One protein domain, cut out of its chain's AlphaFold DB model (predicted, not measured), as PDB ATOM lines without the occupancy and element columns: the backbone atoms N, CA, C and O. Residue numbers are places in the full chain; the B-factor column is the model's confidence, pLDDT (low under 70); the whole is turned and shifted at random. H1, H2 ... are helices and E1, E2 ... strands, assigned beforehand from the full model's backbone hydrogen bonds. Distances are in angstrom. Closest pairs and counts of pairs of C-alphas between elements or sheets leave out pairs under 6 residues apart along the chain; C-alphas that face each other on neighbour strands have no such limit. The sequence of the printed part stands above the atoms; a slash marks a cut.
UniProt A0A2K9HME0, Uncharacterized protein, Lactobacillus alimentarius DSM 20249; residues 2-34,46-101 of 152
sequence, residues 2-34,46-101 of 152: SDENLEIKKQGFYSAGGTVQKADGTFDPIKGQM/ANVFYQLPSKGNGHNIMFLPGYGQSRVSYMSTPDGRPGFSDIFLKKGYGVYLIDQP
ATOM      1  N   SER A   2     -26.982 -11.621  38.438       49.78
ATOM      2  CA  SER A   2     -27.089 -12.209  39.780       49.78
ATOM      3  C   SER A   2     -26.564 -13.652  39.782       49.78
ATOM      4  O   SER A   2     -26.871 -14.413  38.859       49.78
ATOM      5  N   ASP A   3     -25.825 -14.030  40.830       65.19
ATOM      6  CA  ASP A   3     -25.374 -15.401  41.147       65.19
ATOM      7  C   ASP A   3     -26.546 -16.334  41.527       65.19
ATOM      8  O   ASP A   3     -26.434 -17.223  42.367       65.19
ATOM      9  N   GLU A   4     -27.724 -16.116  40.947       76.50
ATOM     10  CA  GLU A   4     -28.904 -16.919  41.233       76.50
ATOM     11  C   GLU A   4     -28.786 -18.294  40.582       76.50
ATOM     12  O   GLU A   4     -28.606 -18.425  39.361       76.50
ATOM     13  N   ASN A   5     -28.933 -19.309  41.432       89.12
ATOM     14  CA  ASN A   5     -28.938 -20.716  41.072       89.12
ATOM     15  C   ASN A   5     -30.077 -21.049  40.095       89.12
ATOM     16  O   ASN A   5     -31.170 -20.486  40.157       89.12
ATOM     17  N   LEU A   6     -29.836 -22.027  39.219       92.19
ATOM     18  CA  LEU A   6     -30.887 -22.667  38.433       92.19
ATOM     19  C   LEU A   6     -31.551 -23.761  39.277       92.19
ATOM     20  O   LEU A   6     -30.990 -24.838  39.469       92.19
ATOM     21  N   GLU A   7     -32.756 -23.498  39.772       94.75
ATOM     22  CA  GLU A   7     -33.553 -24.500  40.484       94.75
ATOM     23  C   GLU A   7     -34.367 -25.338  39.489       94.75
ATOM     24  O   GLU A   7     -35.387 -24.894  38.952       94.75
ATOM     25  N   ILE A   8     -33.913 -26.565  39.240       97.31
ATOM     26  CA  ILE A   8     -34.527 -27.489  38.282       97.31
ATOM     27  C   ILE A   8     -35.359 -28.526  39.033       97.31
ATOM     28  O   ILE A   8     -34.832 -29.315  39.813       97.31
ATOM     29  N   LYS A   9     -36.663 -28.570  38.746       97.88
ATOM     30  CA  LYS A   9     -37.582 -29.573  39.298       97.88
ATOM     31  C   LYS A   9     -37.363 -30.943  38.678       97.88
ATOM     32  O   LYS A   9     -37.465 -31.965  39.348       97.88
ATOM     33  N   LYS A  10     -37.163 -30.963  37.361       98.44
ATOM     34  CA  LYS A  10     -37.004 -32.182  36.570       98.44
ATOM     35  C   LYS A  10     -36.208 -31.867  35.318       98.44
ATOM     36  O   LYS A  10     -36.465 -30.861  34.664       98.44
ATOM     37  N   GLN A  11     -35.304 -32.761  34.959       98.62
ATOM     38  CA  GLN A  11     -34.619 -32.730  33.678       98.62
ATOM     39  C   GLN A  11     -34.405 -34.141  33.158       98.62
ATOM     40  O   GLN A  11     -34.463 -35.111  33.915       98.62
ATOM     41  N   GLY A  12     -34.141 -34.245  31.868       98.56
ATOM     42  CA  GLY A  12     -33.781 -35.502  31.241       98.56
ATOM     43  C   GLY A  12     -33.703 -35.357  29.737       98.56
ATOM     44  O   GLY A  12     -33.740 -34.252  29.195       98.56
ATOM     45  N   PHE A  13     -33.626 -36.496  29.066       97.88
ATOM     46  CA  PHE A  13     -33.657 -36.564  27.618       97.88
ATOM     47  C   PHE A  13     -34.635 -37.637  27.146       97.88
ATOM     48  O   PHE A  13     -34.942 -38.576  27.882       97.88
ATOM     49  N   TYR A  14     -35.130 -37.489  25.923       98.38
ATOM     50  CA  TYR A  14     -35.891 -38.521  25.226       98.38
ATOM     51  C   TYR A  14     -35.726 -38.385  23.712       98.38
ATOM     52  O   TYR A  14     -35.431 -37.304  23.198       98.38
ATOM     53  N   SER A  15     -35.945 -39.490  23.001       98.31
ATOM     54  CA  SER A  15     -36.056 -39.490  21.543       98.31
ATOM     55  C   SER A  15     -37.512 -39.293  21.125       98.31
ATOM     56  O   SER A  15     -38.421 -39.794  21.789       98.31
ATOM     57  N   ALA A  16     -37.746 -38.572  20.030       97.75
ATOM     58  CA  ALA A  16     -39.086 -38.320  19.503       97.75
ATOM     59  C   ALA A  16     -39.146 -38.549  17.988       97.75
ATOM     60  O   ALA A  16     -38.249 -38.137  17.252       97.75
ATOM     61  N   GLY A  17     -40.229 -39.182  17.530       98.00
ATOM     62  CA  GLY A  17     -40.409 -39.547  16.125       98.00
ATOM     63  C   GLY A  17     -39.427 -40.627  15.667       98.00
ATOM     64  O   GLY A  17     -39.049 -41.508  16.439       98.00
ATOM     65  N   GLY A  18     -39.014 -40.538  14.405       97.88
ATOM     66  CA  GLY A  18     -38.117 -41.496  13.766       97.88
ATOM     67  C   GLY A  18     -38.828 -42.529  12.900       97.88
ATOM     68  O   GLY A  18     -40.049 -42.544  12.764       97.88
ATOM     69  N   THR A  19     -38.017 -43.380  12.284       98.00
ATOM     70  CA  THR A  19     -38.432 -44.466  11.399       98.00
ATOM     71  C   THR A  19     -37.751 -45.769  11.795       98.00
ATOM     72  O   THR A  19     -36.701 -45.773  12.446       98.00
ATOM     73  N   VAL A  20     -38.351 -46.882  11.385       98.06
ATOM     74  CA  VAL A  20     -37.825 -48.225  11.596       98.06
ATOM     75  C   VAL A  20     -37.618 -48.871  10.234       98.06
ATOM     76  O   VAL A  20     -38.574 -49.099   9.498       98.06
ATOM     77  N   GLN A  21     -36.364 -49.162   9.897       96.94
ATOM     78  CA  GLN A  21     -36.018 -49.947   8.716       96.94
ATOM     79  C   GLN A  21     -35.871 -51.406   9.124       96.94
ATOM     80  O   GLN A  21     -35.272 -51.699  10.160       96.94
ATOM     81  N   LYS A  22     -36.403 -52.311   8.305       96.69
ATOM     82  CA  LYS A  22     -36.243 -53.750   8.472       96.69
ATOM     83  C   LYS A  22     -35.625 -54.319   7.203       96.69
ATOM     84  O   LYS A  22     -36.124 -54.045   6.116       96.69
ATOM     85  N   ALA A  23     -34.546 -55.073   7.358       96.19
ATOM     86  CA  ALA A  23     -33.957 -55.832   6.269       96.19
ATOM     87  C   ALA A  23     -34.755 -57.117   6.015       96.19
ATOM     88  O   ALA A  23     -35.347 -57.690   6.937       96.19
ATOM     89  N   ASP A  24     -34.754 -57.576   4.766       97.19
ATOM     90  CA  ASP A  24     -35.385 -58.836   4.384       97.19
ATOM     91  C   ASP A  24     -34.727 -60.036   5.088       97.19
ATOM     92  O   ASP A  24     -33.589 -59.967   5.553       97.19
ATOM     93  N   GLY A  25     -35.450 -61.154   5.176       96.38
ATOM     94  CA  GLY A  25     -34.981 -62.378   5.833       96.38
ATOM     95  C   GLY A  25     -35.301 -62.456   7.332       96.38
ATOM     96  O   GLY A  25     -36.185 -61.763   7.843       96.38
ATOM     97  N   THR A  26     -34.593 -63.348   8.030       96.44
ATOM     98  CA  THR A  26     -34.824 -63.683   9.445       96.44
ATOM     99  C   THR A  26     -33.524 -63.555  10.223       96.44
ATOM    100  O   THR A  26     -32.517 -64.145   9.842       96.44
ATOM    101  N   PHE A  27     -33.567 -62.829  11.339       97.06
ATOM    102  CA  PHE A  27     -32.422 -62.670  12.226       97.06
ATOM    103  C   PHE A  27     -32.076 -63.994  12.927       97.06
ATOM    104  O   PHE A  27     -32.935 -64.593  13.578       97.06
ATOM    105  N   ASP A  28     -30.815 -64.428  12.826       95.69
ATOM    106  CA  ASP A  28     -30.269 -65.574  13.563       95.69
ATOM    107  C   ASP A  28     -29.390 -65.070  14.730       95.69
ATOM    108  O   ASP A  28     -28.278 -64.583  14.497       95.69
ATOM    109  N   PRO A  29     -29.839 -65.208  15.992       94.75
ATOM    110  CA  PRO A  29     -29.102 -64.705  17.152       94.75
ATOM    111  C   PRO A  29     -27.828 -65.500  17.482       94.75
ATOM    112  O   PRO A  29     -27.028 -65.032  18.293       94.75
ATOM    113  N   ILE A  30     -27.630 -66.690  16.904       95.12
ATOM    114  CA  ILE A  30     -26.500 -67.583  17.198       95.12
ATOM    115  C   ILE A  30     -25.415 -67.451  16.128       95.12
ATOM    116  O   ILE A  30     -24.238 -67.352  16.466       95.12
ATOM    117  N   LYS A  31     -25.791 -67.458  14.843       91.38
ATOM    118  CA  LYS A  31     -24.833 -67.464  13.720       91.38
ATOM    119  C   LYS A  31     -24.840 -66.185  12.883       91.38
ATOM    120  O   LYS A  31     -23.886 -65.948  12.152       91.38
ATOM    121  N   GLY A  32     -25.892 -65.370  12.983       86.81
ATOM    122  CA  GLY A  32     -26.165 -64.256  12.072       86.81
ATOM    123  C   GLY A  32     -26.085 -62.866  12.700       86.81
ATOM    124  O   GLY A  32     -26.595 -61.920  12.113       86.81
ATOM    125  N   GLN A  33     -25.448 -62.702  13.864       89.56
ATOM    126  CA  GLN A  33     -25.428 -61.421  14.594       89.56
ATOM    127  C   GLN A  33     -24.894 -60.242  13.765       89.56
ATOM    128  O   GLN A  33     -25.393 -59.127  13.892       89.56
ATOM    129  N   MET A  34     -23.900 -60.499  12.910       91.56
ATOM    130  CA  MET A  34     -23.295 -59.505  12.013       91.56
ATOM    131  C   MET A  34     -23.907 -59.510  10.604       91.56
ATOM    132  O   MET A  34     -23.500 -58.719   9.755       91.56
ATOM    133  N   ALA A  46     -35.570 -37.327  16.498       98.50
ATOM    134  CA  ALA A  46     -34.990 -36.172  17.174       98.50
ATOM    135  C   ALA A  46     -34.510 -36.585  18.573       98.50
ATOM    136  O   ALA A  46     -35.088 -37.490  19.179       98.50
ATOM    137  N   ASN A  47     -33.505 -35.894  19.111       98.56
ATOM    138  CA  ASN A  47     -33.094 -36.012  20.509       98.56
ATOM    139  C   ASN A  47     -33.480 -34.723  21.237       98.56
ATOM    140  O   ASN A  47     -33.122 -33.627  20.809       98.56
ATOM    141  N   VAL A  48     -34.226 -34.847  22.331       98.69
ATOM    142  CA  VAL A  48     -34.724 -33.706  23.098       98.69
ATOM    143  C   VAL A  48     -34.134 -33.764  24.492       98.69
ATOM    144  O   VAL A  48     -34.392 -34.711  25.225       98.69
ATOM    145  N   PHE A  49     -33.373 -32.741  24.872       98.69
ATOM    146  CA  PHE A  49     -33.005 -32.495  26.264       98.69
ATOM    147  C   PHE A  49     -33.962 -31.457  26.837       98.69
ATOM    148  O   PHE A  49     -34.189 -30.424  26.210       98.69
ATOM    149  N   TYR A  50     -34.546 -31.724  28.001       98.69
ATOM    150  CA  TYR A  50     -35.504 -30.818  28.620       98.69
ATOM    151  C   TYR A  50     -35.147 -30.512  30.070       98.69
ATOM    152  O   TYR A  50     -34.617 -31.361  30.792       98.69
ATOM    153  N   GLN A  51     -35.504 -29.307  30.504       98.69
ATOM    154  CA  GLN A  51     -35.396 -28.851  31.884       98.69
ATOM    155  C   GLN A  51     -36.672 -28.107  32.270       98.69
ATOM    156  O   GLN A  51     -37.126 -27.206  31.564       98.69
ATOM    157  N   LEU A  52     -37.262 -28.492  33.398       98.50
ATOM    158  CA  LEU A  52     -38.445 -27.862  33.972       98.50
ATOM    159  C   LEU A  52     -38.042 -27.131  35.259       98.50
ATOM    160  O   LEU A  52     -37.480 -27.771  36.154       98.50
ATOM    161  N   PRO A  53     -38.326 -25.825  35.386       97.69
ATOM    162  CA  PRO A  53     -37.937 -25.055  36.562       97.69
ATOM    163  C   PRO A  53     -38.802 -25.407  37.778       97.69
ATOM    164  O   PRO A  53     -39.974 -25.771  37.648       97.69
ATOM    165  N   SER A  54     -38.240 -25.252  38.979       96.94
ATOM    166  CA  SER A  54     -38.971 -25.393  40.250       96.94
ATOM    167  C   SER A  54     -40.097 -24.373  40.392       96.94
ATOM    168  O   SER A  54     -41.188 -24.719  40.845       96.94
ATOM    169  N   LYS A  55     -39.860 -23.138  39.936       95.50
ATOM    170  CA  LYS A  55     -40.839 -22.044  39.902       95.50
ATOM    171  C   LYS A  55     -41.256 -21.768  38.458       95.50
ATOM    172  O   LYS A  55     -40.754 -20.852  37.814       95.50
ATOM    173  N   GLY A  56     -42.132 -22.621  37.932       95.69
ATOM    174  CA  GLY A  56     -42.624 -22.513  36.559       95.69
ATOM    175  C   GLY A  56     -43.680 -21.426  36.371       95.69
ATOM    176  O   GLY A  56     -44.531 -21.222  37.230       95.69
ATOM    177  N   ASN A  57     -43.658 -20.774  35.210       97.50
ATOM    178  CA  ASN A  57     -44.638 -19.770  34.787       97.50
ATOM    179  C   ASN A  57     -45.787 -20.368  33.943       97.50
ATOM    180  O   ASN A  57     -46.575 -19.627  33.359       97.50
ATOM    181  N   GLY A  58     -45.841 -21.700  33.822       97.25
ATOM    182  CA  GLY A  58     -46.849 -22.445  33.059       97.25
ATOM    183  C   GLY A  58     -46.581 -22.573  31.554       97.25
ATOM    184  O   GLY A  58     -47.326 -23.278  30.879       97.25
ATOM    185  N   HIS A  59     -45.524 -21.954  31.024       98.56
ATOM    186  CA  HIS A  59     -45.202 -21.967  29.597       98.56
ATOM    187  C   HIS A  59     -43.954 -22.798  29.294       98.56
ATOM    188  O   HIS A  59     -43.042 -22.925  30.111       98.56
ATOM    189  N   ASN A  60     -43.898 -23.322  28.070       98.31
ATOM    190  CA  ASN A  60     -42.753 -24.057  27.546       98.31
ATOM    191  C   ASN A  60     -42.206 -23.363  26.298       98.31
ATOM    192  O   ASN A  60     -42.965 -22.759  25.539       98.31
ATOM    193  N   ILE A  61     -40.904 -23.491  26.069       98.38
ATOM    194  CA  ILE A  61     -40.234 -23.046  24.851       98.38
ATOM    195  C   ILE A  61     -39.416 -24.192  24.258       98.38
ATOM    196  O   ILE A  61     -38.717 -24.919  24.967       98.38
ATOM    197  N   MET A  62     -39.530 -24.353  22.943       98.31
ATOM    198  CA  MET A  62     -38.795 -25.347  22.167       98.31
ATOM    199  C   MET A  62     -37.806 -24.633  21.256       98.31
ATOM    200  O   MET A  62     -38.188 -23.735  20.506       98.31
ATOM    201  N   PHE A  63     -36.545 -25.043  21.311       98.50
ATOM    202  CA  PHE A  63     -35.482 -24.476  20.497       98.50
ATOM    203  C   PHE A  63     -35.073 -25.453  19.400       98.50
ATOM    204  O   PHE A  63     -34.616 -26.563  19.684       98.50
ATOM    205  N   LEU A  64     -35.229 -25.015  18.151       97.81
ATOM    206  CA  LEU A  64     -34.897 -25.778  16.954       97.81
ATOM    207  C   LEU A  64     -33.704 -25.121  16.238       97.81
ATOM    208  O   LEU A  64     -33.870 -24.027  15.697       97.81
ATOM    209  N   PRO A  65     -32.513 -25.747  16.226       97.50
ATOM    210  CA  PRO A  65     -31.312 -25.149  15.651       97.50
ATOM    211  C   PRO A  65     -31.365 -25.074  14.122       97.50
ATOM    212  O   PRO A  65     -32.082 -25.825  13.467       97.50
ATOM    213  N   GLY A  66     -30.565 -24.179  13.544       96.69
ATOM    214  CA  GLY A  66     -30.426 -24.034  12.095       96.69
ATOM    215  C   GLY A  66     -29.514 -25.080  11.436       96.69
ATOM    216  O   GLY A  66     -29.080 -26.069  12.035       96.69
ATOM    217  N   TYR A  67     -29.197 -24.841  10.163       95.00
ATOM    218  CA  TYR A  67     -28.272 -25.675   9.392       95.00
ATOM    219  C   TYR A  67     -26.884 -25.758  10.051       95.00
ATOM    220  O   TYR A  67     -26.407 -24.783  10.621       95.00
ATOM    221  N   GLY A  68     -26.247 -26.931   9.990       93.12
ATOM    222  CA  GLY A  68     -24.911 -27.186  10.553       93.12
ATOM    223  C   GLY A  68     -24.805 -27.155  12.085       93.12
ATOM    224  O   GLY A  68     -23.800 -27.589  12.630       93.12
ATOM    225  N   GLN A  69     -25.835 -26.690  12.789       96.62
ATOM    226  CA  GLN A  69     -25.815 -26.475  14.232       96.62
ATOM    227  C   GLN A  69     -26.552 -27.572  15.017       96.62
ATOM    228  O   GLN A  69     -27.257 -28.400  14.440       96.62
ATOM    229  N   SER A  70     -26.400 -27.572  16.337       97.75
ATOM    230  CA  SER A  70     -27.080 -28.467  17.284       97.75
ATOM    231  C   SER A  70     -27.761 -27.641  18.378       97.75
ATOM    232  O   SER A  70     -27.695 -26.409  18.370       97.75
ATOM    233  N   ARG A  71     -28.381 -28.292  19.363       97.25
ATOM    234  CA  ARG A  71     -28.941 -27.610  20.538       97.25
ATOM    235  C   ARG A  71     -27.972 -26.673  21.259       97.25
ATOM    236  O   ARG A  71     -28.420 -25.753  21.944       97.25
ATOM    237  N   VAL A  72     -26.664 -26.883  21.087       96.88
ATOM    238  CA  VAL A  72     -25.599 -26.059  21.670       96.88
ATOM    239  C   VAL A  72     -25.756 -24.583  21.295       96.88
ATOM    240  O   VAL A  72     -25.420 -23.729  22.108       96.88
ATOM    241  N   SER A  73     -26.363 -24.257  20.145       97.06
ATOM    242  CA  SER A  73     -26.623 -22.865  19.738       97.06
ATOM    243  C   SER A  73     -27.446 -22.047  20.737       97.06
ATOM    244  O   SER A  73     -27.422 -20.819  20.674       97.06
ATOM    245  N   TYR A  74     -28.184 -22.700  21.637       98.12
ATOM    246  CA  TYR A  74     -29.031 -22.040  22.634       98.12
ATOM    247  C   TYR A  74     -28.531 -22.213  24.068       98.12
ATOM    248  O   TYR A  74     -29.173 -21.705  24.984       98.12
ATOM    249  N   MET A  75     -27.416 -22.920  24.265       96.75
ATOM    250  CA  MET A  75     -26.776 -23.111  25.568       96.75
ATOM    251  C   MET A  75     -25.826 -21.937  25.846       96.75
ATOM    252  O   MET A  75     -26.134 -20.811  25.473       96.75
ATOM    253  N   SER A  76     -24.685 -22.144  26.502       96.50
ATOM    254  CA  SER A  76     -23.712 -21.070  26.729       96.50
ATOM    255  C   SER A  76     -23.234 -20.433  25.422       96.50
ATOM    256  O   SER A  76     -22.996 -21.116  24.424       96.50
ATOM    257  N   THR A  77     -23.062 -19.112  25.431       94.94
ATOM    258  CA  THR A  77     -22.478 -18.380  24.302       94.94
ATOM    259  C   THR A  77     -21.004 -18.771  24.121       94.94
ATOM    260  O   THR A  77     -20.383 -19.250  25.074       94.94
ATOM    261  N   PRO A  78     -20.392 -18.533  22.943       91.12
ATOM    262  CA  PRO A  78     -18.980 -18.857  22.727       91.12
ATOM    263  C   PRO A  78     -18.048 -18.226  23.775       91.12
ATOM    264  O   PRO A  78     -17.128 -18.869  24.271       91.12
ATOM    265  N   ASP A  79     -18.324 -16.984  24.188       91.44
ATOM    266  CA  ASP A  79     -17.592 -16.274  25.244       91.44
ATOM    267  C   ASP A  79     -17.942 -16.706  26.679       91.44
ATOM    268  O   ASP A  79     -17.438 -16.116  27.629       91.44
ATOM    269  N   GLY A  80     -18.760 -17.746  26.854       90.81
ATOM    270  CA  GLY A  80     -19.051 -18.359  28.150       90.81
ATOM    271  C   GLY A  80     -20.163 -17.686  28.954       90.81
ATOM    272  O   GLY A  80     -20.380 -18.055  30.106       90.81
ATOM    273  N   ARG A  81     -20.893 -16.721  28.380       93.88
ATOM    274  CA  ARG A  81     -22.089 -16.164  29.026       93.88
ATOM    275  C   ARG A  81     -23.250 -17.167  28.947       93.88
ATOM    276  O   ARG A  81     -23.275 -18.010  28.049       93.88
ATOM    277  N   PRO A  82     -24.256 -17.055  29.830       95.19
ATOM    278  CA  PRO A  82     -25.492 -17.815  29.688       95.19
ATOM    279  C   PRO A  82     -26.186 -17.485  28.363       95.19
ATOM    280  O   PRO A  82     -26.313 -16.308  28.010       95.19
ATOM    281  N   GLY A  83     -26.660 -18.500  27.643       96.88
ATOM    282  CA  GLY A  83     -27.549 -18.294  26.501       96.88
ATOM    283  C   GLY A  83     -29.008 -18.550  26.842       96.88
ATOM    284  O   GLY A  83     -29.448 -18.414  27.986       96.88
ATOM    285  N   PHE A  84     -29.796 -18.855  25.817       98.12
ATOM    286  CA  PHE A  84     -31.251 -18.857  25.930       98.12
ATOM    287  C   PHE A  84     -31.790 -19.969  26.830       98.12
ATOM    288  O   PHE A  84     -32.781 -19.720  27.515       98.12
ATOM    289  N   SER A  85     -31.140 -21.131  26.908       97.56
ATOM    290  CA  SER A  85     -31.541 -22.205  27.823       97.56
ATOM    291  C   SER A  85     -31.674 -21.691  29.253       97.56
ATOM    292  O   SER A  85     -32.736 -21.784  29.861       97.56
ATOM    293  N   ASP A  86     -30.627 -21.043  29.746       96.56
ATOM    294  CA  ASP A  86     -30.533 -20.600  31.129       96.56
ATOM    295  C   ASP A  86     -31.400 -19.363  31.353       96.56
ATOM    296  O   ASP A  86     -32.106 -19.266  32.356       96.56
ATOM    297  N   ILE A  87     -31.398 -18.425  30.397       96.62
ATOM    298  CA  ILE A  87     -32.191 -17.194  30.479       96.62
ATOM    299  C   ILE A  87     -33.687 -17.516  30.562       96.62
ATOM    300  O   ILE A  87     -34.389 -16.930  31.388       96.62
ATOM    301  N   PHE A  88     -34.197 -18.426  29.729       97.62
ATOM    302  CA  PHE A  88     -35.617 -18.784  29.748       97.62
ATOM    303  C   PHE A  88     -35.972 -19.682  30.935       97.62
ATOM    304  O   PHE A  88     -37.038 -19.499  31.524       97.62
ATOM    305  N   LEU A  89     -35.069 -20.568  31.360       97.06
ATOM    306  CA  LEU A  89     -35.272 -21.370  32.564       97.06
ATOM    307  C   LEU A  89     -35.384 -20.484  33.820       97.06
ATOM    308  O   LEU A  89     -36.318 -20.660  34.603       97.06
ATOM    309  N   LYS A  90     -34.525 -19.460  33.967       95.62
ATOM    310  CA  LYS A  90     -34.621 -18.453  35.051       95.62
ATOM    311  C   LYS A  90     -35.923 -17.658  35.016       95.62
ATOM    312  O   LYS A  90     -36.427 -17.251  36.057       95.62
ATOM    313  N   LYS A  91     -36.498 -17.459  33.830       96.00
ATOM    314  CA  LYS A  91     -37.806 -16.808  33.654       96.00
ATOM    315  C   LYS A  91     -38.999 -17.742  33.910       96.00
ATOM    316  O   LYS A  91     -40.139 -17.339  33.685       96.00
ATOM    317  N   GLY A  92     -38.756 -18.973  34.364       97.19
ATOM    318  CA  GLY A  92     -39.797 -19.937  34.716       97.19
ATOM    319  C   GLY A  92     -40.354 -20.737  33.537       97.19
ATOM    320  O   GLY A  92     -41.357 -21.425  33.715       97.19
ATOM    321  N   TYR A  93     -39.740 -20.687  32.353       98.62
ATOM    322  CA  TYR A  93     -40.176 -21.510  31.222       98.62
ATOM    323  C   TYR A  93     -39.637 -22.935  31.346       98.62
ATOM    324  O   TYR A  93     -38.475 -23.135  31.696       98.62
ATOM    325  N   GLY A  94     -40.448 -23.929  30.979       98.69
ATOM    326  CA  GLY A  94     -39.919 -25.244  30.626       98.69
ATOM    327  C   GLY A  94     -39.136 -25.145  29.318       98.69
ATOM    328  O   GLY A  94     -39.656 -24.656  28.316       98.69
ATOM    329  N   VAL A  95     -37.882 -25.580  29.321       98.69
ATOM    330  CA  VAL A  95     -36.970 -25.452  28.180       98.69
ATOM    331  C   VAL A  95     -36.770 -26.813  27.534       98.69
ATOM    332  O   VAL A  95     -36.447 -27.778  28.220       98.69
ATOM    333  N   TYR A  96     -36.931 -26.873  26.213       98.81
ATOM    334  CA  TYR A  96     -36.719 -28.067  25.398       98.81
ATOM    335  C   TYR A  96     -35.722 -27.746  24.283       98.81
ATOM    336  O   TYR A  96     -35.970 -26.904  23.420       98.81
ATOM    337  N   LEU A  97     -34.581 -28.424  24.316       98.75
ATOM    338  CA  LEU A  97     -33.444 -28.257  23.423       98.75
ATOM    339  C   LEU A  97     -33.363 -29.447  22.460       98.75
ATOM    340  O   LEU A  97     -33.142 -30.581  22.896       98.75
ATOM    341  N   ILE A  98     -33.542 -29.187  21.164       98.56
ATOM    342  CA  ILE A  98     -33.702 -30.229  20.146       98.56
ATOM    343  C   ILE A  98     -32.429 -30.369  19.312       98.56
ATOM    344  O   ILE A  98     -31.969 -29.408  18.702       98.56
ATOM    345  N   ASP A  99     -31.926 -31.594  19.211       98.56
ATOM    346  CA  ASP A  99     -31.116 -32.025  18.079       98.56
ATOM    347  C   ASP A  99     -32.038 -32.674  17.041       98.56
ATOM    348  O   ASP A  99     -32.765 -33.631  17.327       98.56
ATOM    349  N   GLN A 100     -32.050 -32.103  15.835       97.88
ATOM    350  CA  GLN A 100     -32.868 -32.585  14.721       97.88
ATOM    351  C   GLN A 100     -32.386 -33.955  14.225       97.88
ATOM    352  O   GLN A 100     -31.210 -34.276  14.406       97.88
ATOM    353  N   PRO A 101     -33.242 -34.739  13.542       98.00
ATOM    354  CA  PRO A 101     -32.822 -35.988  12.922       98.00
ATOM    355  C   PRO A 101     -31.511 -35.842  12.145       98.00
ATOM    356  O   PRO A 101     -31.366 -34.936  11.320       98.00
TER     357      PRO A 101
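This is residues 2 to 34 and 46 to 101 of the 152 residues of an uncharacterized protein of Lactobacillus alimentarius DSM 20249 (UniProt A0A2K9HME0). A twisted sheet of four strands, E1, E3, E5 and E4, has two short helices, H1 and H2, over one face and no named helix over the other, while a long arm, residues 19 to 34, sticks out from the body beyond E1. The arm begins with E2, into which E1 runs on, and continues with no named element. The printed part has 89 residues, with two named helices and five named strands in the order E1, E2, E3, E4, H1, H2, E5; the class is mixed, helices and strands, with 42 residues in named elements, under half. The sheet order is E1, E3, E5, E4, mixed. The whole is only just extended, close to loose, with a radius of gyration of the C-alphas of 18.6 A, and spans 61 by 28 by 21 A, its length made by the arm.

E1, residues 8 to 16, is 22.2 A long and begins at C-alpha 8 (-34.527, -27.489, 38.282). E3, residues 46 to 53, is 22.5 A long. E5, residues 94 to 99, is 16.8 A long and ends at C-alpha 99 (-31.116, -32.025, 18.079). E4 is residues 60 to 63, H1 residues 71 to 74, and H2 residues 84 to 90, 9.7 A long. E2, residues 19 to 22, is 10.0 A long and ends at C-alpha 22 (-36.243, -53.750, 8.472).

E1 and E3 are antiparallel at 166 degrees, with N 12 and O 50 at 3.1 A. E3 and E5 are antiparallel at 162 degrees, with N 49 and O 97 at 2.9 A. E5 and E4 are parallel at 22 degrees, with N 61 and O 94 at 2.8 A. E4, H1, H2 and E5 form a strand-helix-strand unit, two parallel neighbour strands with helices between, and its crossover is right-handed. H2 is on the sheet at a height of 8.2 A, over E5 and along the strands, at 14 degrees to E5 on the local plane; their closest C-alphas, of Leu 89 and Val 95, are 6.2 A apart. H1 is on the same face at a height of 7.0 A; its closest C-alphas with E5 are those of Arg 71 and Leu 97, 5.4 A apart. In H2 every O i to N i+4 pair is within hydrogen-bond range; H1 is too short for one. E1 runs on into E2 at 43 degrees, and E2 pairs with no named strand.

The C-alphas farthest apart, of Ser 2 and Lys 31, are 61.1 A apart. Without residues 19 to 34, which stand free, the body spans 36 by 29 by 17 A. Residues 35 to 45 are not printed, and C-alphas 34 and 46 are 26.6 A apart across the cut. Of the links that are printed whole, none is long. The mean pLDDT of the printed part is 95.5; residues 2 to 3 are under 70.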